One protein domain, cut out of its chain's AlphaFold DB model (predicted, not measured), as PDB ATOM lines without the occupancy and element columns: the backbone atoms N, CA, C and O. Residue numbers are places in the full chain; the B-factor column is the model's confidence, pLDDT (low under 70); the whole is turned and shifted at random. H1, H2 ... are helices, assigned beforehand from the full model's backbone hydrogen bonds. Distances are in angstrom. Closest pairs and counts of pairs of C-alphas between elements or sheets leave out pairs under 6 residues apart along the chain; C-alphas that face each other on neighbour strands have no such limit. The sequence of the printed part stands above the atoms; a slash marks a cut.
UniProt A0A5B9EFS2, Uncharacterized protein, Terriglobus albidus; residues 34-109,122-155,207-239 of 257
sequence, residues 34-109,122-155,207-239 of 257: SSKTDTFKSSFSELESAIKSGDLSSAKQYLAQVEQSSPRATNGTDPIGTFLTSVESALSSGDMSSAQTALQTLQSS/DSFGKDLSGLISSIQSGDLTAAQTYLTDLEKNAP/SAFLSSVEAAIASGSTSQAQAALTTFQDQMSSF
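AT A GLANCE: This is residues 34 to 109, 122 to 155 and 207 to 239 of the 257 residues of an uncharacterized protein of Terriglobus albidus (UniProt A0A5B9EFS2). Two lobes of four helices each stand end to end: H1 to H4 run back and forth along the long axis of the whole, with H4 meeting H1 again, while H5 to H8 lie across that axis as two helical hairpins, H5 with H6 and H7 with H8, with H6 beside H7. The lobes meet over few residues. The printed part has 143 residues with eight named helices, H1 to H8 in order, and no named strand; the class is all helix. It is compact, with a radius of gyration of the C-alphas of 16.1 A, and spans 50 by 30 by 29 A.

HOW THE PARTS SIT: Begin with H1, residues 34 to 53, and H2, residues 56 to 69: this hairpin touches closest at the C-alphas of Ala 50 and Ala 59, 5.0 A apart, at a shallow tilt of 24 degrees. H3, residues 79 to 93, forms a hairpin with H2, closest at the C-alphas of Leu 56 and Leu 91, 6.6 A, at a shallow tilt of 33 degrees, only just short of steep. H4, residues 96 to 108, forms a hairpin with H3, with the C-alphas of Val 87 and Ala 99 closest at 4.8 A. H4 also touches H1, at residues 48 to 52 of H1 alone, closest at the C-alphas of Ile 51 and Gln 100, 6.2 A, at a steep tilt of 61 degrees. Look next at H5, residues 122 to 137, which only just touches H3, only at their ends, with 3 pairs of C-alphas within 8 A; Pro 79 and Asp 122 have the closest C-alphas, 6.5 A. H6, residues 140 to 153, forms a hairpin with H5, closest at the C-alphas of Leu 131 and Ala 143, 4.7 A. H7, residues 207 to 218, touches H6, closest at the C-alphas of Leu 140 and Ile 217, 6.3 A. H8, residues 222 to 239, forms a hairpin with H7 at 8 degrees, closest at the C-alphas of Val 213 and Ala 225, 4.9 A. H1 and H8 are near each other. Each O i to N i+4 pair is within hydrogen-bond range in H1, H2, H3, H4, H6 and H7, against 11 of 12 in H5 and 13 of 14 in H8.

IN THESE COORDINATES: Find C-alpha 34 at (145.204, 168.845, 164.216), where H1 begins its 28.1 A. H3 is 21.1 A long, and H5 is 23.5 A from C-alpha 122 at (142.477, 142.634, 160.030). H8 runs 26.8 A to C-alpha 239 at (158.504, 160.366, 170.177).

THE WHOLE: The C-alphas of Ser 93 and Ser 219 are the two farthest apart, 50.1 A. Residues 110 to 121 and 156 to 206 are not printed; the C-alpha gaps across these cuts are 7.1 A and 11.7 A. Of the links that are printed whole, H2 to H3 is short and the others are tight. The mean pLDDT of the printed part is 74.4, and 42 residues are under 70, among them 70 to 79 and 132 to 138.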
ATOM      1  N   SER A  34     146.413 169.141 165.015       46.78
ATOM      2  CA  SER A  34     145.204 168.845 164.216       46.78
ATOM      3  C   SER A  34     145.543 168.697 162.730       46.78
ATOM      4  O   SER A  34     145.116 167.756 162.071       46.78
ATOM      5  N   SER A  35     146.448 169.545 162.232       51.22
ATOM      6  CA  SER A  35     146.832 169.568 160.824       51.22
ATOM      7  C   SER A  35     147.475 168.274 160.333       51.22
ATOM      8  O   SER A  35     147.270 167.958 159.171       51.22
ATOM      9  N   LYS A  36     148.197 167.485 161.145       47.25
ATOM     10  CA  LYS A  36     148.826 166.236 160.654       47.25
ATOM     11  C   LYS A  36     147.838 165.086 160.494       47.25
ATOM     12  O   LYS A  36     147.914 164.376 159.498       47.25
ATOM     13  N   THR A  37     146.903 164.924 161.426       53.81
ATOM     14  CA  THR A  37     145.853 163.898 161.321       53.81
ATOM     15  C   THR A  37     144.841 164.277 160.247       53.81
ATOM     16  O   THR A  37     144.453 163.431 159.447       53.81
ATOM     17  N   ASP A  38     144.470 165.557 160.161       64.19
ATOM     18  CA  ASP A  38     143.628 166.061 159.074       64.19
ATOM     19  C   ASP A  38     144.332 165.927 157.714       64.19
ATOM     20  O   ASP A  38     143.702 165.511 156.744       64.19
ATOM     21  N   THR A  39     145.652 166.166 157.652       71.69
ATOM     22  CA  THR A  39     146.459 165.912 156.445       71.69
ATOM     23  C   THR A  39     146.488 164.428 156.119       71.69
ATOM     24  O   THR A  39     146.142 164.075 155.006       71.69
ATOM     25  N   PHE A  40     146.792 163.541 157.070       78.81
ATOM     26  CA  PHE A  40     146.780 162.095 156.836       78.81
ATOM     27  C   PHE A  40     145.431 161.624 156.292       78.81
ATOM     28  O   PHE A  40     145.388 160.924 155.287       78.81
ATOM     29  N   LYS A  41     144.320 162.040 156.913       70.38
ATOM     30  CA  LYS A  41     142.968 161.675 156.472       70.38
ATOM     31  C   LYS A  41     142.649 162.231 155.087       70.38
ATOM     32  O   LYS A  41     142.097 161.503 154.264       70.38
ATOM     33  N   SER A  42     142.999 163.490 154.825       79.19
ATOM     34  CA  SER A  42     142.798 164.118 153.518       79.19
ATOM     35  C   SER A  42     143.626 163.412 152.448       79.19
ATOM     36  O   SER A  42     143.073 162.973 151.448       79.19
ATOM     37  N   SER A  43     144.922 163.214 152.686       84.44
ATOM     38  CA  SER A  43     145.834 162.509 151.785       84.44
ATOM     39  C   SER A  43     145.416 161.054 151.575       84.44
ATOM     40  O   SER A  43     145.538 160.547 150.470       84.44
ATOM     41  N   PHE A  44     144.874 160.381 152.592       84.44
ATOM     42  CA  PHE A  44     144.367 159.015 152.469       84.44
ATOM     43  C   PHE A  44     143.080 158.951 151.636       84.44
ATOM     44  O   PHE A  44     142.945 158.088 150.772       84.44
ATOM     45  N   SER A  45     142.154 159.891 151.835       82.94
ATOM     46  CA  SER A  45     140.929 159.986 151.031       82.94
ATOM     47  C   SER A  45     141.220 160.358 149.569       82.94
ATOM     48  O   SER A  45     140.598 159.820 148.646       82.94
ATOM     49  N   GLU A  46     142.207 161.225 149.343       89.62
ATOM     50  CA  GLU A  46     142.698 161.592 148.013       89.62
ATOM     51  C   GLU A  46     143.436 160.416 147.344       89.62
ATOM     52  O   GLU A  46     143.202 160.135 146.168       89.62
ATOM     53  N   LEU A  47     144.250 159.664 148.098       89.31
ATOM     54  CA  LEU A  47     144.893 158.424 147.647       89.31
ATOM     55  C   LEU A  47     143.850 157.397 147.193       89.31
ATOM     56  O   LEU A  47     143.969 156.835 146.105       89.31
ATOM     57  N   GLU A  48     142.808 157.178 147.994       85.62
ATOM     58  CA  GLU A  48     141.709 156.275 147.653       85.62
ATOM     59  C   GLU A  48     141.002 156.711 146.360       85.62
ATOM     60  O   GLU A  48     140.738 155.886 145.479       85.62
ATOM     61  N   SER A  49     140.736 158.010 146.215       89.75
ATOM     62  CA  SER A  49     140.109 158.576 145.017       89.75
ATOM     63  C   SER A  49     140.994 158.417 143.778       89.75
ATOM     64  O   SER A  49     140.503 158.008 142.724       89.75
ATOM     65  N   ALA A  50     142.302 158.652 143.904       90.12
ATOM     66  CA  ALA A  50     143.269 158.483 142.823       90.12
ATOM     67  C   ALA A  50     143.387 157.016 142.372       90.12
ATOM     68  O   ALA A  50     143.366 156.738 141.171       90.12
ATOM     69  N   ILE A  51     143.420 156.066 143.318       86.62
ATOM     70  CA  ILE A  51     143.439 154.621 143.033       86.62
ATOM     71  C   ILE A  51     142.155 154.187 142.304       86.62
ATOM     72  O   ILE A  51     142.223 153.463 141.306       86.62
ATOM     73  N   LYS A  52     140.981 154.663 142.741       85.88
ATOM     74  CA  LYS A  52     139.694 154.382 142.073       85.88
ATOM     75  C   LYS A  52     139.595 155.017 140.686       85.88
ATOM     76  O   LYS A  52     139.037 154.407 139.780       85.88
ATOM     77  N   SER A  53     140.145 156.218 140.515       92.12
ATOM     78  CA  SER A  53     140.152 156.936 139.237       92.12
ATOM     79  C   SER A  53     141.178 156.392 138.236       92.12
ATOM     80  O   SER A  53     141.131 156.769 137.067       92.12
ATOM     81  N   GLY A  54     142.113 155.541 138.668       90.75
ATOM     82  CA  GLY A  54     143.192 155.055 137.808       90.75
ATOM     83  C   GLY A  54     144.333 156.060 137.598       90.75
ATOM     84  O   GLY A  54     145.158 155.855 136.710       90.75
ATOM     85  N   ASP A  55     144.420 157.125 138.402       94.06
ATOM     86  CA  ASP A  55     145.481 158.132 138.297       94.06
ATOM     87  C   ASP A  55     146.713 157.734 139.124       94.06
ATOM     88  O   ASP A  55     146.808 157.977 140.329       94.06
ATOM     89  N   LEU A  56     147.682 157.112 138.449       91.31
ATOM     90  CA  LEU A  56     148.924 156.636 139.058       91.31
ATOM     91  C   LEU A  56     149.802 157.775 139.605       91.31
ATOM     92  O   LEU A  56     150.494 157.589 140.606       91.31
ATOM     93  N   SER A  57     149.813 158.937 138.944       91.81
ATOM     94  CA  SER A  57     150.684 160.051 139.346       91.81
ATOM     95  C   SER A  57     150.171 160.684 140.632       91.81
ATOM     96  O   SER A  57     150.935 160.850 141.585       91.81
ATOM     97  N   SER A  58     148.864 160.938 140.683       91.44
ATOM     98  CA  SER A  58     148.182 161.434 141.873       91.44
ATOM     99  C   SER A  58     148.287 160.426 143.023       91.44
ATOM    100  O   SER A  58     148.669 160.790 144.131       91.44
ATOM    101  N   ALA A  59     148.084 159.129 142.759       90.69
ATOM    102  CA  ALA A  59     148.206 158.090 143.783       90.69
ATOM    103  C   ALA A  59     149.614 158.028 144.406       90.69
ATOM    104  O   ALA A  59     149.735 157.940 145.624       90.69
ATOM    105  N   LYS A  60     150.687 158.149 143.612       91.19
ATOM    106  CA  LYS A  60     152.066 158.217 144.138       91.19
ATOM    107  C   LYS A  60     152.302 159.446 145.013       91.19
ATOM    108  O   LYS A  60     152.956 159.346 146.047       91.19
ATOM    109  N   GLN A  61     151.768 160.596 144.607       91.44
ATOM    110  CA  GLN A  61     151.900 161.836 145.366       91.44
ATOM    111  C   GLN A  61     151.199 161.736 146.725       91.44
ATOM    112  O   GLN A  61     151.782 162.099 147.748       91.44
ATOM    113  N   TYR A  62     149.970 161.221 146.746       91.50
ATOM    114  CA  TYR A  62     149.215 161.061 147.982       91.50
ATOM    115  C   TYR A  62     149.773 159.946 148.863       91.50
ATOM    116  O   TYR A  62     149.788 160.115 150.076       91.50
ATOM    117  N   LEU A  63     150.318 158.867 148.289       88.19
ATOM    118  CA  LEU A  63     151.008 157.823 149.050       88.19
ATOM    119  C   LEU A  63     152.168 158.412 149.861       88.19
ATOM    120  O   LEU A  63     152.228 158.190 151.063       88.19
ATOM    121  N   ALA A  64     153.022 159.231 149.240       88.19
ATOM    122  CA  ALA A  64     154.139 159.867 149.939       88.19
ATOM    123  C   ALA A  64     153.666 160.786 151.082       88.19
ATOM    124  O   ALA A  64     154.276 160.822 152.150       88.19
ATOM    125  N   GLN A  65     152.553 161.506 150.891       84.88
ATOM    126  CA  GLN A  65     151.952 162.322 151.955       84.88
ATOM    127  C   GLN A  65     151.365 161.468 153.081       84.88
ATOM    128  O   GLN A  65     151.491 161.821 154.256       84.88
ATOM    129  N   VAL A  66     150.731 160.350 152.724       83.38
ATOM    130  CA  VAL A  66     150.192 159.380 153.672       83.38
ATOM    131  C   VAL A  66     151.331 158.756 154.462       83.38
ATOM    132  O   VAL A  66     151.244 158.781 155.675       83.38
ATOM    133  N   GLU A  67     152.421 158.301 153.845       82.19
ATOM    134  CA  GLU A  67     153.601 157.770 154.543       82.19
ATOM    135  C   GLU A  67     154.255 158.801 155.464       82.19
ATOM    136  O   GLU A  67     154.607 158.481 156.599       82.19
ATOM    137  N   GLN A  68     154.370 160.050 155.009       78.81
ATOM    138  CA  GLN A  68     154.918 161.148 155.805       78.81
ATOM    139  C   GLN A  68     154.044 161.486 157.021       78.81
ATOM    140  O   GLN A  68     154.548 161.958 158.041       78.81
ATOM    141  N   SER A  69     152.738 161.253 156.906       70.88
ATOM    142  CA  SER A  69     151.750 161.552 157.944       70.88
ATOM    143  C   SER A  69     151.270 160.293 158.677       70.88
ATOM    144  O   SER A  69     150.444 160.397 159.583       70.88
ATOM    145  N   SER A  70     151.760 159.109 158.294       65.94
ATOM    146  CA  SER A  70     151.293 157.829 158.812       65.94
ATOM    147  C   SER A  70     151.959 157.564 160.157       65.94
ATOM    148  O   SER A  70     153.191 157.590 160.255       65.94
ATOM    149  N   PRO A  71     151.177 157.274 161.205       52.97
ATOM    150  CA  PRO A  71     151.727 156.790 162.455       52.97
ATOM    151  C   PRO A  71     152.184 155.342 162.239       52.97
ATOM    152  O   PRO A  71     151.402 154.409 162.392       52.97
ATOM    153  N   ARG A  72     153.440 155.134 161.832       53.38
ATOM    154  CA  ARG A  72     154.030 153.788 161.798       53.38
ATOM    155  C   ARG A  72     154.158 153.299 163.239       53.38
ATOM    156  O   ARG A  72     154.888 153.925 164.010       53.38
ATOM    157  N   ALA A  73     153.486 152.209 163.610       45.78
ATOM    158  CA  ALA A  73     153.817 151.549 164.861       45.78
ATOM    159  C   ALA A  73     155.183 150.871 164.689       45.78
ATOM    160  O   ALA A  73     155.505 150.252 163.675       45.78
ATOM    161  N   THR A  74     156.063 151.061 165.664       43.75
ATOM    162  CA  THR A  74     157.455 150.603 165.594       43.75
ATOM    163  C   THR A  74     157.608 149.105 165.863       43.75
ATOM    164  O   THR A  74     158.722 148.596 165.775       43.75
ATOM    165  N   ASN A  75     156.526 148.379 166.165       39.78
ATOM    166  CA  ASN A  75     156.587 146.978 166.572       39.78
ATOM    167  C   ASN A  75     155.395 146.162 166.045       39.78
ATOM    168  O   ASN A  75     154.356 146.100 166.688       39.78
ATOM    169  N   GLY A  76     155.607 145.454 164.932       45.44
ATOM    170  CA  GLY A  76     154.863 144.238 164.588       45.44
ATOM    171  C   GLY A  76     153.511 144.429 163.890       45.44
ATOM    172  O   GLY A  76     152.538 144.866 164.485       45.44
ATOM    173  N   THR A  77     153.455 143.973 162.636       49.34
ATOM    174  CA  THR A  77     152.235 143.676 161.862       49.34
ATOM    175  C   THR A  77     151.184 144.792 161.836       49.34
ATOM    176  O   THR A  77     150.010 144.557 162.107       49.34
ATOM    177  N   ASP A  78     151.584 146.006 161.448       64.38
ATOM    178  CA  ASP A  78     150.625 147.062 161.131       64.38
ATOM    179  C   ASP A  78     149.846 146.714 159.854       64.38
ATOM    180  O   ASP A  78     150.441 146.665 158.769       64.38
ATOM    181  N   PRO A  79     148.517 146.537 159.915       61.97
ATOM    182  CA  PRO A  79     147.702 146.342 158.718       61.97
ATOM    183  C   PRO A  79     147.751 147.580 157.808       61.97
ATOM    184  O   PRO A  79     147.809 147.440 156.588       61.97
ATOM    185  N   ILE A  80     147.839 148.789 158.386       70.75
ATOM    186  CA  ILE A  80     148.068 150.036 157.638       70.75
ATOM    187  C   ILE A  80     149.439 150.006 156.957       70.75
ATOM    188  O   ILE A  80     149.530 150.285 155.767       70.75
ATOM    189  N   GLY A  81     150.503 149.636 157.675       75.56
ATOM    190  CA  GLY A  81     151.848 149.550 157.100       75.56
ATOM    191  C   GLY A  81     151.933 148.512 155.977       75.56
ATOM    192  O   GLY A  81     152.538 148.765 154.936       75.56
ATOM    193  N   THR A  82     151.259 147.374 156.147       77.88
ATOM    194  CA  THR A  82     151.176 146.292 155.152       77.88
ATOM    195  C   THR A  82     150.397 146.727 153.911       77.88
ATOM    196  O   THR A  82     150.829 146.472 152.783       77.88
ATOM    197  N   PHE A  83     149.282 147.438 154.101       83.12
ATOM    198  CA  PHE A  83     148.524 148.057 153.017       83.12
ATOM    199  C   PHE A  83     149.373 149.082 152.258       83.12
ATOM    200  O   PHE A  83     149.486 148.979 151.039       83.12
ATOM    201  N   LEU A  84     150.019 150.018 152.962       84.88
ATOM    202  CA  LEU A  84     150.853 151.051 152.342       84.88
ATOM    203  C   LEU A  84     152.002 150.437 151.542       84.88
ATOM    204  O   LEU A  84     152.185 150.810 150.391       84.88
ATOM    205  N   THR A  85     152.677 149.421 152.084       84.31
ATOM    206  CA  THR A  85     153.748 148.687 151.381       84.31
ATOM    207  C   THR A  85     153.228 147.973 150.123       84.31
ATOM    208  O   THR A  85     153.891 147.941 149.081       84.31
ATOM    209  N   SER A  86     152.020 147.400 150.193       83.62
ATOM    210  CA  SER A  86     151.386 146.724 149.051       83.62
ATOM    211  C   SER A  86     151.002 147.715 147.951       83.62
ATOM    212  O   SER A  86     151.250 147.463 146.771       83.62
ATOM    213  N   VAL A  87     150.443 148.869 148.328       85.06
ATOM    214  CA  VAL A  87     150.106 149.953 147.396       85.06
ATOM    215  C   VAL A  87     151.369 150.584 146.808       85.06
ATOM    216  O   VAL A  87     151.413 150.828 145.606       85.06
ATOM    217  N   GLU A  88     152.419 150.786 147.600       88.62
ATOM    218  CA  GLU A  88     153.719 151.292 147.146       88.62
ATOM    219  C   GLU A  88     154.333 150.386 146.069       88.62
ATOM    220  O   GLU A  88     154.730 150.858 144.999       88.62
ATOM    221  N   SER A  89     154.356 149.073 146.315       88.19
ATOM    222  CA  SER A  89     154.891 148.076 145.378       88.19
ATOM    223  C   SER A  89     154.093 148.035 144.071       88.19
ATOM    224  O   SER A  89     154.671 147.986 142.978       88.19
ATOM    225  N   ALA A  90     152.763 148.112 144.170       89.00
ATOM    226  CA  ALA A  90     151.859 148.158 143.028       89.00
ATOM    227  C   ALA A  90     152.049 149.440 142.199       89.00
ATOM    228  O   ALA A  90     152.251 149.375 140.986       89.00
ATOM    229  N   LEU A  91     152.081 150.609 142.847       87.00
ATOM    230  CA  LEU A  91     152.295 151.899 142.187       87.00
ATOM    231  C   LEU A  91     153.686 151.995 141.545       87.00
ATOM    232  O   LEU A  91     153.823 152.540 140.444       87.00
ATOM    233  N   SER A  92     154.720 151.460 142.193       89.38
ATOM    234  CA  SER A  92     156.084 151.415 141.651       89.38
ATOM    235  C   SER A  92     156.180 150.539 140.402       89.38
ATOM    236  O   SER A  92     156.861 150.914 139.449       89.38
ATOM    237  N   SER A  93     155.428 149.438 140.367       91.62
ATOM    238  CA  SER A  93     155.347 148.527 139.215       91.62
ATOM    239  C   SER A  93     154.394 149.015 138.114       91.62
ATOM    240  O   SER A  93     154.344 148.420 137.041       91.62
ATOM    241  N   GLY A  94     153.645 150.099 138.353       90.56
ATOM    242  CA  GLY A  94     152.615 150.593 137.434       90.56
ATOM    243  C   GLY A  94     151.329 149.756 137.429       90.56
ATOM    244  O   GLY A  94     150.491 149.927 136.545       90.56
ATOM    245  N   ASP A  95     151.164 148.857 138.399       90.19
ATOM    246  CA  ASP A  95     150.098 147.861 138.448       90.19
ATOM    247  C   ASP A  95     148.905 148.380 139.267       90.19
ATOM    248  O   ASP A  95     148.743 148.107 140.458       90.19
ATOM    249  N   MET A  96     148.066 149.197 138.626       89.12
ATOM    250  CA  MET A  96     146.932 149.837 139.304       89.12
ATOM    251  C   MET A  96     145.884 148.823 139.778       89.12
ATOM    252  O   MET A  96     145.242 149.032 140.804       89.12
ATOM    253  N   SER A  97     145.745 147.695 139.078       87.38
ATOM    254  CA  SER A  97     144.862 146.600 139.486       87.38
ATOM    255  C   SER A  97     145.306 145.972 140.808       87.38
ATOM    256  O   SER A  97     144.459 145.673 141.650       87.38
ATOM    257  N   SER A  98     146.612 145.840 141.046       84.38
ATOM    258  CA  SER A  98     147.148 145.377 142.332       84.38
ATOM    259  C   SER A  98     146.905 146.389 143.457       84.38
ATOM    260  O   SER A  98     146.513 145.997 144.555       84.38
ATOM    261  N   ALA A  99     147.041 147.694 143.186       84.56
ATOM    262  CA  ALA A  99     146.732 148.749 144.160       84.56
ATOM    263  C   ALA A  99     145.233 148.791 144.510       84.56
ATOM    264  O   ALA A  99     144.863 148.890 145.680       84.56
ATOM    265  N   GLN A 100     144.366 148.653 143.504       83.38
ATOM    266  CA  GLN A 100     142.920 148.524 143.688       83.38
ATOM    267  C   GLN A 100     142.568 147.259 144.460       83.38
ATOM    268  O   GLN A 100     141.713 147.321 145.331       83.38
ATOM    269  N   THR A 101     143.250 146.142 144.198       83.56
ATOM    270  CA  THR A 101     143.066 144.897 144.953       83.56
ATOM    271  C   THR A 101     143.472 145.088 146.409       83.56
ATOM    272  O   THR A 101     142.698 144.728 147.279       83.56
ATOM    273  N   ALA A 102     144.609 145.724 146.703       80.56
ATOM    274  CA  ALA A 102     145.030 146.015 148.077       80.56
ATOM    275  C   ALA A 102     144.033 146.926 148.816       80.56
ATOM    276  O   ALA A 102     143.699 146.674 149.974       80.56
ATOM    277  N   LEU A 103     143.502 147.947 148.134       79.44
ATOM    278  CA  LEU A 103     142.440 148.810 148.657       79.44
ATOM    279  C   LEU A 103     141.144 148.026 148.881       79.44
ATOM    280  O   LEU A 103     140.509 148.140 149.924       79.44
ATOM    281  N   GLN A 104     140.774 147.185 147.923       75.94
ATOM    282  CA  GLN A 104     139.596 146.344 148.006       75.94
ATOM    283  C   GLN A 104     139.757 145.265 149.078       75.94
ATOM    284  O   GLN A 104     138.767 144.930 149.704       75.94
ATOM    285  N   THR A 105     140.957 144.763 149.365       72.25
ATOM    286  CA  THR A 105     141.248 143.864 150.490       72.25
ATOM    287  C   THR A 105     141.092 144.597 151.820       72.25
ATOM    288  O   THR A 105     140.422 144.083 152.713       72.25
ATOM    289  N   LEU A 106     141.604 145.829 151.923       71.19
ATOM    290  CA  LEU A 106     141.421 146.683 153.101       71.19
ATOM    291  C   LEU A 106     139.931 146.992 153.357       71.19
ATOM    292  O   LEU A 106     139.481 147.000 154.499       71.19
ATOM    293  N   GLN A 107     139.149 147.210 152.294       66.56
ATOM    294  CA  GLN A 107     137.723 147.565 152.360       66.56
ATOM    295  C   GLN A 107     136.776 146.361 152.470       66.56
ATOM    296  O   GLN A 107     135.775 146.419 153.185       66.56
ATOM    297  N   SER A 108     137.073 145.282 151.744       52.41
ATOM    298  CA  SER A 108     136.235 144.081 151.630       52.41
ATOM    299  C   SER A 108     136.503 143.070 152.725       52.41
ATOM    300  O   SER A 108     135.790 142.074 152.753       52.41
ATOM    301  N   SER A 109     137.469 143.303 153.619       44.41
ATOM    302  CA  SER A 109     137.591 142.516 154.844       44.41
ATOM    303  C   SER A 109     136.285 142.668 155.646       44.41
ATOM    304  O   SER A 109     135.966 143.758 156.161       44.41
ATOM    305  N   ASP A 122     143.417 142.070 161.008       53.19
ATOM    306  CA  ASP A 122     142.477 142.634 160.030       53.19
ATOM    307  C   ASP A 122     141.312 143.422 160.651       53.19
ATOM    308  O   ASP A 122     140.830 144.388 160.059       53.19
ATOM    309  N   SER A 123     140.875 143.055 161.859       56.03
ATOM    310  CA  SER A 123     139.760 143.727 162.548       56.03
ATOM    311  C   SER A 123     140.162 145.098 163.097       56.03
ATOM    312  O   SER A 123     139.407 146.062 163.006       56.03
ATOM    313  N   PHE A 124     141.409 145.224 163.561       64.88
ATOM    314  CA  PHE A 124     141.896 146.402 164.278       64.88
ATOM    315  C   PHE A 124     141.794 147.701 163.465       64.88
ATOM    316  O   PHE A 124     141.322 148.718 163.969       64.88
ATOM    317  N   GLY A 125     142.198 147.692 162.189       61.78
ATOM    318  CA  GLY A 125     142.161 148.897 161.348       61.78
ATOM    319  C   GLY A 125     140.738 149.383 161.045       61.78
ATOM    320  O   GLY A 125     140.488 150.589 160.933       61.78
ATOM    321  N   LYS A 126     139.791 148.447 160.951       68.06
ATOM    322  CA  LYS A 126     138.372 148.734 160.732       68.06
ATOM    323  C   LYS A 126     137.719 149.254 162.003       68.06
ATOM    324  O   LYS A 126     137.028 150.269 161.941       68.06
ATOM    325  N   ASP A 127     138.006 148.614 163.130       72.38
ATOM    326  CA  ASP A 127     137.540 149.026 164.450       72.38
ATOM    327  C   ASP A 127     138.071 150.432 164.771       72.38
ATOM    328  O   ASP A 127     137.322 151.295 165.215       72.38
ATOM    329  N   LEU A 128     139.320 150.738 164.400       74.44
ATOM    330  CA  LEU A 128     139.910 152.063 164.591       74.44
ATOM    331  C   LEU A 128     139.239 153.120 163.708       74.44
ATOM    332  O   LEU A 128     138.892 154.206 164.173       74.44
ATOM    333  N   SER A 129     139.021 152.804 162.431       63.31
ATOM    334  CA  SER A 129     138.366 153.719 161.486       63.31
ATOM    335  C   SER A 129     136.897 153.964 161.849       63.31
ATOM    336  O   SER A 129     136.401 155.092 161.740       63.31
ATOM    337  N   GLY A 130     136.209 152.922 162.322       73.81
ATOM    338  CA  GLY A 130     134.842 152.973 162.834       73.81
ATOM    339  C   GLY A 130     134.746 153.785 164.121       73.81
ATOM    340  O   GLY A 130     133.895 154.672 164.218       73.81
ATOM    341  N   LEU A 131     135.665 153.569 165.064       77.06
ATOM    342  CA  LEU A 131     135.786 154.333 166.306       77.06
ATOM    343  C   LEU A 131     135.978 155.826 166.015       77.06
ATOM    344  O   LEU A 131     135.221 156.656 166.523       77.06
ATOM    345  N   ILE A 132     136.929 156.174 165.142       69.94
ATOM    346  CA  ILE A 132     137.206 157.567 164.760       69.94
ATOM    347  C   ILE A 132     135.975 158.207 164.108       69.94
ATOM    348  O   ILE A 132     135.598 159.321 164.474       69.94
ATOM    349  N   SER A 133     135.319 157.514 163.176       67.81
ATOM    350  CA  SER A 133     134.124 158.037 162.496       67.81
ATOM    351  C   SER A 133     132.952 158.243 163.457       67.81
ATOM    352  O   SER A 133     132.240 159.243 163.366       67.81
ATOM    353  N   SER A 134     132.784 157.340 164.422       69.44
ATOM    354  CA  SER A 134     131.702 157.388 165.410       69.44
ATOM    355  C   SER A 134     131.896 158.525 166.415       69.44
ATOM    356  O   SER A 134     130.967 159.291 166.663       69.44
ATOM    357  N   ILE A 135     133.126 158.730 166.906       65.44
ATOM    358  CA  ILE A 135     133.478 159.881 167.759       65.44
ATOM    359  C   ILE A 135     133.243 161.206 167.015       65.44
ATOM    360  O   ILE A 135     132.759 162.169 167.610       65.44
ATOM    361  N   GLN A 136     133.539 161.264 165.713       54.81
ATOM    362  CA  GLN A 136     133.331 162.465 164.893       54.81
ATOM    363  C   GLN A 136     131.861 162.747 164.590       54.81
ATOM    364  O   GLN A 136     131.449 163.906 164.593       54.81
ATOM    365  N   SER A 137     131.061 161.706 164.370       59.72
ATOM    366  CA  SER A 137     129.614 161.837 164.185       59.72
ATOM    367  C   SER A 137     128.864 162.095 165.500       59.72
ATOM    368  O   SER A 137     127.654 162.319 165.472       59.72
ATOM    369  N   GLY A 138     129.552 162.045 166.648       55.50
ATOM    370  CA  GLY A 138     128.940 162.132 167.975       55.50
ATOM    371  C   GLY A 138     128.154 160.878 168.377       55.50
ATOM    372  O   GLY A 138     127.429 160.911 169.370       55.50
ATOM    373  N   ASP A 139     128.294 159.780 167.634       72.50
ATOM    374  CA  ASP A 139     127.660 158.500 167.939       72.50
ATOM    375  C   ASP A 139     128.526 157.719 168.935       72.50
ATOM    376  O   ASP A 139     129.353 156.877 168.581       72.50
ATOM    377  N   LEU A 140     128.351 158.036 170.218       71.50
ATOM    378  CA  LEU A 140     129.078 157.377 171.303       71.50
ATOM    379  C   LEU A 140     128.726 155.887 171.434       71.50
ATOM    380  O   LEU A 140     129.550 155.118 171.916       71.50
ATOM    381  N   THR A 141     127.544 155.470 170.973       72.88
ATOM    382  CA  THR A 141     127.094 154.070 171.045       72.88
ATOM    383  C   THR A 141     127.860 153.213 170.042       72.88
ATOM    384  O   THR A 141     128.389 152.150 170.380       72.88
ATOM    385  N   ALA A 142     127.979 153.705 168.807       70.62
ATOM    386  CA  ALA A 142     128.813 153.082 167.791       70.62
ATOM    387  C   ALA A 142     130.293 153.121 168.202       70.62
ATOM    388  O   ALA A 142     130.978 152.105 168.111       70.62
ATOM    389  N   ALA A 143     130.767 154.247 168.752       71.56
ATOM    390  CA  ALA A 143     132.138 154.376 169.240       71.56
ATOM    391  C   ALA A 143     132.461 153.347 170.335       71.56
ATOM    392  O   ALA A 143     133.513 152.727 170.288       71.56
ATOM    393  N   GLN A 144     131.549 153.116 171.281       72.69
ATOM    394  CA  GLN A 144     131.730 152.131 172.351       72.69
ATOM    395  C   GLN A 144     131.808 150.696 171.820       72.69
ATOM    396  O   GLN A 144     132.598 149.894 172.318       72.69
ATOM    397  N   THR A 145     131.024 150.392 170.784       78.19
ATOM    398  CA  THR A 145     131.058 149.091 170.101       78.19
ATOM    399  C   THR A 145     132.430 148.872 169.469       78.19
ATOM    400  O   THR A 145     133.116 147.912 169.809       78.19
ATOM    401  N   TYR A 146     132.887 149.832 168.659       80.81
ATOM    402  CA  TYR A 146     134.200 149.756 168.024       80.81
ATOM    403  C   TYR A 146     135.358 149.780 169.026       80.81
ATOM    404  O   TYR A 146     136.352 149.114 168.786       80.81
ATOM    405  N   LEU A 147     135.245 150.500 170.149       76.56
ATOM    406  CA  LEU A 147     136.250 150.483 171.220       76.56
ATOM    407  C   LEU A 147     136.379 149.081 171.826       76.56
ATOM    408  O   LEU A 147     137.487 148.572 171.949       76.56
ATOM    409  N   THR A 148     135.248 148.449 172.149       75.12
ATOM    410  CA  THR A 148     135.207 147.096 172.727       75.12
ATOM    411  C   THR A 148     135.813 146.073 171.764       75.12
ATOM    412  O   THR A 148     136.577 145.195 172.171       75.12
ATOM    413  N   ASP A 149     135.496 146.195 170.474       77.75
ATOM    414  CA  ASP A 149     136.071 145.346 169.432       77.75
ATOM    415  C   ASP A 149     137.577 145.603 169.274       77.75
ATOM    416  O   ASP A 149     138.364 144.661 169.180       77.75
ATOM    417  N   LEU A 150     138.008 146.862 169.367       74.19
ATOM    418  CA  LEU A 150     139.413 147.245 169.282       74.19
ATOM    419  C   LEU A 150     140.234 146.732 170.469       74.19
ATOM    420  O   LEU A 150     141.326 146.221 170.253       74.19
ATOM    421  N   GLU A 151     139.723 146.790 171.702       68.00
ATOM    422  CA  GLU A 151     140.379 146.212 172.887       68.00
ATOM    423  C   GLU A 151     140.508 144.690 172.798       68.00
ATOM    424  O   GLU A 151     141.515 144.110 173.215       68.00
ATOM    425  N   LYS A 152     139.498 144.041 172.215       68.06
ATOM    426  CA  LYS A 152     139.473 142.596 171.989       68.06
ATOM    427  C   LYS A 152     140.431 142.156 170.880       68.06
ATOM    428  O   LYS A 152     140.961 141.048 170.942       68.06
ATOM    429  N   ASN A 153     140.641 143.010 169.881       63.16
ATOM    430  CA  ASN A 153     141.452 142.731 168.698       63.16
ATOM    431  C   ASN A 153     142.835 143.410 168.725       63.16
ATOM    432  O   ASN A 153     143.605 143.235 167.782       63.16
ATOM    433  N   ALA A 154     143.169 144.176 169.770       53.84
ATOM    434  CA  ALA A 154     144.429 144.906 169.863       53.84
ATOM    435  C   ALA A 154     145.629 143.938 169.919       53.84
ATOM    436  O   ALA A 154     145.706 143.096 170.826       53.84
ATOM    437  N   PRO A 155     146.602 144.060 168.997       45.00
ATOM    438  CA  PRO A 155     147.807 143.243 169.021       45.00
ATOM    439  C   PRO A 155     148.626 143.591 170.271       45.00
ATOM    440  O   PRO A 155     149.165 144.686 170.391       45.00
ATOM    441  N   SER A 207     147.332 152.459 175.483       72.69
ATOM    442  CA  SER A 207     146.561 152.004 176.648       72.69
ATOM    443  C   SER A 207     146.001 153.191 177.440       72.69
ATOM    444  O   SER A 207     144.833 153.181 177.831       72.69
ATOM    445  N   ALA A 208     146.790 154.261 177.584       79.50
ATOM    446  CA  ALA A 208     146.352 155.517 178.188       79.50
ATOM    447  C   ALA A 208     145.212 156.175 177.390       79.50
ATOM    448  O   ALA A 208     144.251 156.685 177.972       79.50
ATOM    449  N   PHE A 209     145.288 156.123 176.057       83.31
ATOM    450  CA  PHE A 209     144.227 156.594 175.174       83.31
ATOM    451  C   PHE A 209     142.930 155.808 175.354       83.31
ATOM    452  O   PHE A 209     141.886 156.422 175.579       83.31
ATOM    453  N   LEU A 210     142.994 154.475 175.303       78.88
ATOM    454  CA  LEU A 210     141.821 153.607 175.434       78.88
ATOM    455  C   LEU A 210     141.115 153.828 176.777       78.88
ATOM    456  O   LEU A 210     139.924 154.131 176.781       78.88
ATOM    457  N   SER A 211     141.859 153.845 177.890       80.81
ATOM    458  CA  SER A 211     141.308 154.166 179.219       80.81
ATOM    459  C   SER A 211     140.654 155.549 179.282       80.81
ATOM    460  O   SER A 211     139.616 155.733 179.920       80.81
ATOM    461  N   SER A 212     141.241 156.549 178.621       82.44
ATOM    462  CA  SER A 212     140.703 157.909 178.644       82.44
ATOM    463  C   SER A 212     139.467 158.072 177.743       82.44
ATOM    464  O   SER A 212     138.604 158.894 178.055       82.44
ATOM    465  N   VAL A 213     139.348 157.295 176.660       80.19
ATOM    466  CA  VAL A 213     138.142 157.233 175.815       80.19
ATOM    467  C   VAL A 213     137.028 156.453 176.504       80.19
ATOM    468  O   VAL A 213     135.883 156.897 176.485       80.19
ATOM    469  N   GLU A 214     137.346 155.346 177.170       81.12
ATOM    470  CA  GLU A 214     136.382 154.570 177.951       81.12
ATOM    471  C   GLU A 214     135.738 155.431 179.046       81.12
ATOM    472  O   GLU A 214     134.510 155.503 179.142       81.12
ATOM    473  N   ALA A 215     136.547 156.189 179.798       78.56
ATOM    474  CA  ALA A 215     136.057 157.121 180.812       78.56
ATOM    475  C   ALA A 215     135.152 158.222 180.224       78.56
ATOM    476  O   ALA A 215     134.166 158.618 180.848       78.56
ATOM    477  N   ALA A 216     135.460 158.699 179.015       76.50
ATOM    478  CA  ALA A 216     134.671 159.712 178.323       76.50
ATOM    479  C   ALA A 216     133.333 159.184 177.789       76.50
ATOM    480  O   ALA A 216     132.325 159.892 177.800       76.50
ATOM    481  N   ILE A 217     133.308 157.936 177.322       73.94
ATOM    482  CA  ILE A 217     132.079 157.266 176.896       73.94
ATOM    483  C   ILE A 217     131.209 156.961 178.120       73.94
ATOM    484  O   ILE A 217     130.015 157.252 178.100       73.94
ATOM    485  N   ALA A 218     131.804 156.466 179.209       78.38
ATOM    486  CA  ALA A 218     131.108 156.218 180.471       78.38
ATOM    487  C   ALA A 218     130.504 157.500 181.074       78.38
ATOM    488  O   ALA A 218     129.443 157.452 181.693       78.38
ATOM    489  N   SER A 219     131.147 158.654 180.861       84.12
ATOM    490  CA  SER A 219     130.628 159.966 181.263       84.12
ATOM    491  C   SER A 219     129.671 160.602 180.242       84.12
ATOM    492  O   SER A 219     129.111 161.665 180.516       84.12
ATOM    493  N   GLY A 220     129.473 159.980 179.071       80.12
ATOM    494  CA  GLY A 220     128.662 160.507 177.967       80.12
ATOM    495  C   GLY A 220     129.210 161.803 177.357       80.12
ATOM    496  O   GLY A 220     128.469 162.547 176.713       80.12
ATOM    497  N   SER A 221     130.486 162.119 177.585       82.00
ATOM    498  CA  SER A 221     131.083 163.406 177.240       82.00
ATOM    499  C   SER A 221     131.946 163.290 175.983       82.00
ATOM    500  O   SER A 221     133.130 162.955 176.037       82.00
ATOM    501  N   THR A 222     131.366 163.632 174.829       72.75
ATOM    502  CA  THR A 222     132.078 163.685 173.535       72.75
ATOM    503  C   THR A 222     133.331 164.562 173.600       72.75
ATOM    504  O   THR A 222     134.365 164.210 173.036       72.75
ATOM    505  N   SER A 223     133.279 165.659 174.357       81.50
ATOM    506  CA  SER A 223     134.413 166.558 174.580       81.50
ATOM    507  C   SER A 223     135.584 165.877 175.293       81.50
ATOM    508  O   SER A 223     136.736 166.134 174.955       81.50
ATOM    509  N   GLN A 224     135.318 164.990 176.260       76.38
ATOM    510  CA  GLN A 224     136.375 164.231 176.938       76.38
ATOM    511  C   GLN A 224     136.981 163.173 176.013       76.38
ATOM    512  O   GLN A 224     138.191 162.971 176.045       76.38
ATOM    513  N   ALA A 225     136.179 162.558 175.138       73.06
ATOM    514  CA  ALA A 225     136.672 161.582 174.165       73.06
ATOM    515  C   ALA A 225     137.581 162.263 173.129       73.06
ATOM    516  O   ALA A 225     138.636 161.745 172.769       73.06
ATOM    517  N   GLN A 226     137.218 163.478 172.709       72.25
ATOM    518  CA  GLN A 226     138.061 164.320 171.858       72.25
ATOM    519  C   GLN A 226     139.334 164.788 172.578       72.25
ATOM    520  O   GLN A 226     140.404 164.828 171.966       72.25
ATOM    521  N   ALA A 227     139.252 165.100 173.875       80.06
ATOM    522  CA  ALA A 227     140.420 165.446 174.683       80.06
ATOM    523  C   ALA A 227     141.383 164.255 174.822       80.06
ATOM    524  O   ALA A 227     142.576 164.417 174.585       80.06
ATOM    525  N   ALA A 228     140.870 163.053 175.097       77.81
ATOM    526  CA  ALA A 228     141.642 161.811 175.131       77.81
ATOM    527  C   ALA A 228     142.367 161.554 173.800       77.81
ATOM    528  O   ALA A 228     143.569 161.293 173.781       77.81
ATOM    529  N   LEU A 229     141.655 161.714 172.679       76.06
ATOM    530  CA  LEU A 229     142.224 161.606 171.334       76.06
ATOM    531  C   LEU A 229     143.320 162.642 171.087       76.06
ATOM    532  O   LEU A 229     144.305 162.354 170.410       76.06
ATOM    533  N   THR A 230     143.176 163.844 171.635       76.50
ATOM    534  CA  THR A 230     144.193 164.898 171.537       76.50
ATOM    535  C   THR A 230     145.440 164.545 172.352       76.50
ATOM    536  O   THR A 230     146.545 164.633 171.823       76.50
ATOM    537  N   THR A 231     145.281 164.077 173.594       78.88
ATOM    538  CA  THR A 231     146.391 163.646 174.464       78.88
ATOM    539  C   THR A 231     147.184 162.494 173.847       78.88
ATOM    540  O   THR A 231     148.413 162.506 173.864       78.88
ATOM    541  N   PHE A 232     146.494 161.526 173.243       77.88
ATOM    542  CA  PHE A 232     147.134 160.421 172.532       77.88
ATOM    543  C   PHE A 232     147.991 160.899 171.355       77.88
ATOM    544  O   PHE A 232     149.144 160.495 171.200       77.88
ATOM    545  N   GLN A 233     147.444 161.808 170.543       64.25
ATOM    546  CA  GLN A 233     148.162 162.410 169.418       64.25
ATOM    547  C   GLN A 233     149.407 163.197 169.870       64.25
ATOM    548  O   GLN A 233     150.427 163.198 169.173       64.25
ATOM    549  N   ASP A 234     149.340 163.856 171.031       71.88
ATOM    550  CA  ASP A 234     150.451 164.622 171.606       71.88
ATOM    551  C   ASP A 234     151.607 163.718 172.063       71.88
ATOM    552  O   ASP A 234     152.763 163.932 171.675       71.88
ATOM    553  N   GLN A 235     151.294 162.631 172.780       68.19
ATOM    554  CA  GLN A 235     152.295 161.638 173.184       68.19
ATOM    555  C   GLN A 235     153.004 161.008 171.977       68.19
ATOM    556  O   GLN A 235     154.227 160.868 171.983       68.19
ATOM    557  N   MET A 236     152.264 160.710 170.905       58.91
ATOM    558  CA  MET A 236     152.833 160.157 169.670       58.91
ATOM    559  C   MET A 236     153.761 161.148 168.949       58.91
ATOM    560  O   MET A 236     154.762 160.754 168.352       58.91
ATOM    561  N   SER A 237     153.476 162.449 169.032       64.44
ATOM    562  CA  SER A 237     154.304 163.490 168.408       64.44
ATOM    563  C   SER A 237     155.639 163.702 169.134       64.44
ATOM    564  O   SER A 237     156.648 163.994 168.488       64.44
ATOM    565  N   SER A 238     155.672 163.519 170.458       63.00
ATOM    566  CA  SER A 238     156.886 163.682 171.274       63.00
ATOM    567  C   SER A 238     157.956 162.623 170.989       63.00
ATOM    568  O   SER A 238     159.147 162.889 171.159       63.00
ATOM    569  N   PHE A 239     157.566 161.451 170.480       56.44
ATOM    570  CA  PHE A 239     158.504 160.366 170.177       56.44
ATOM    571  C   PHE A 239     159.392 160.653 168.952       56.44
ATOM    572  O   PHE A 239     160.523 160.181 168.879       56.44
TER     573      PHE A 239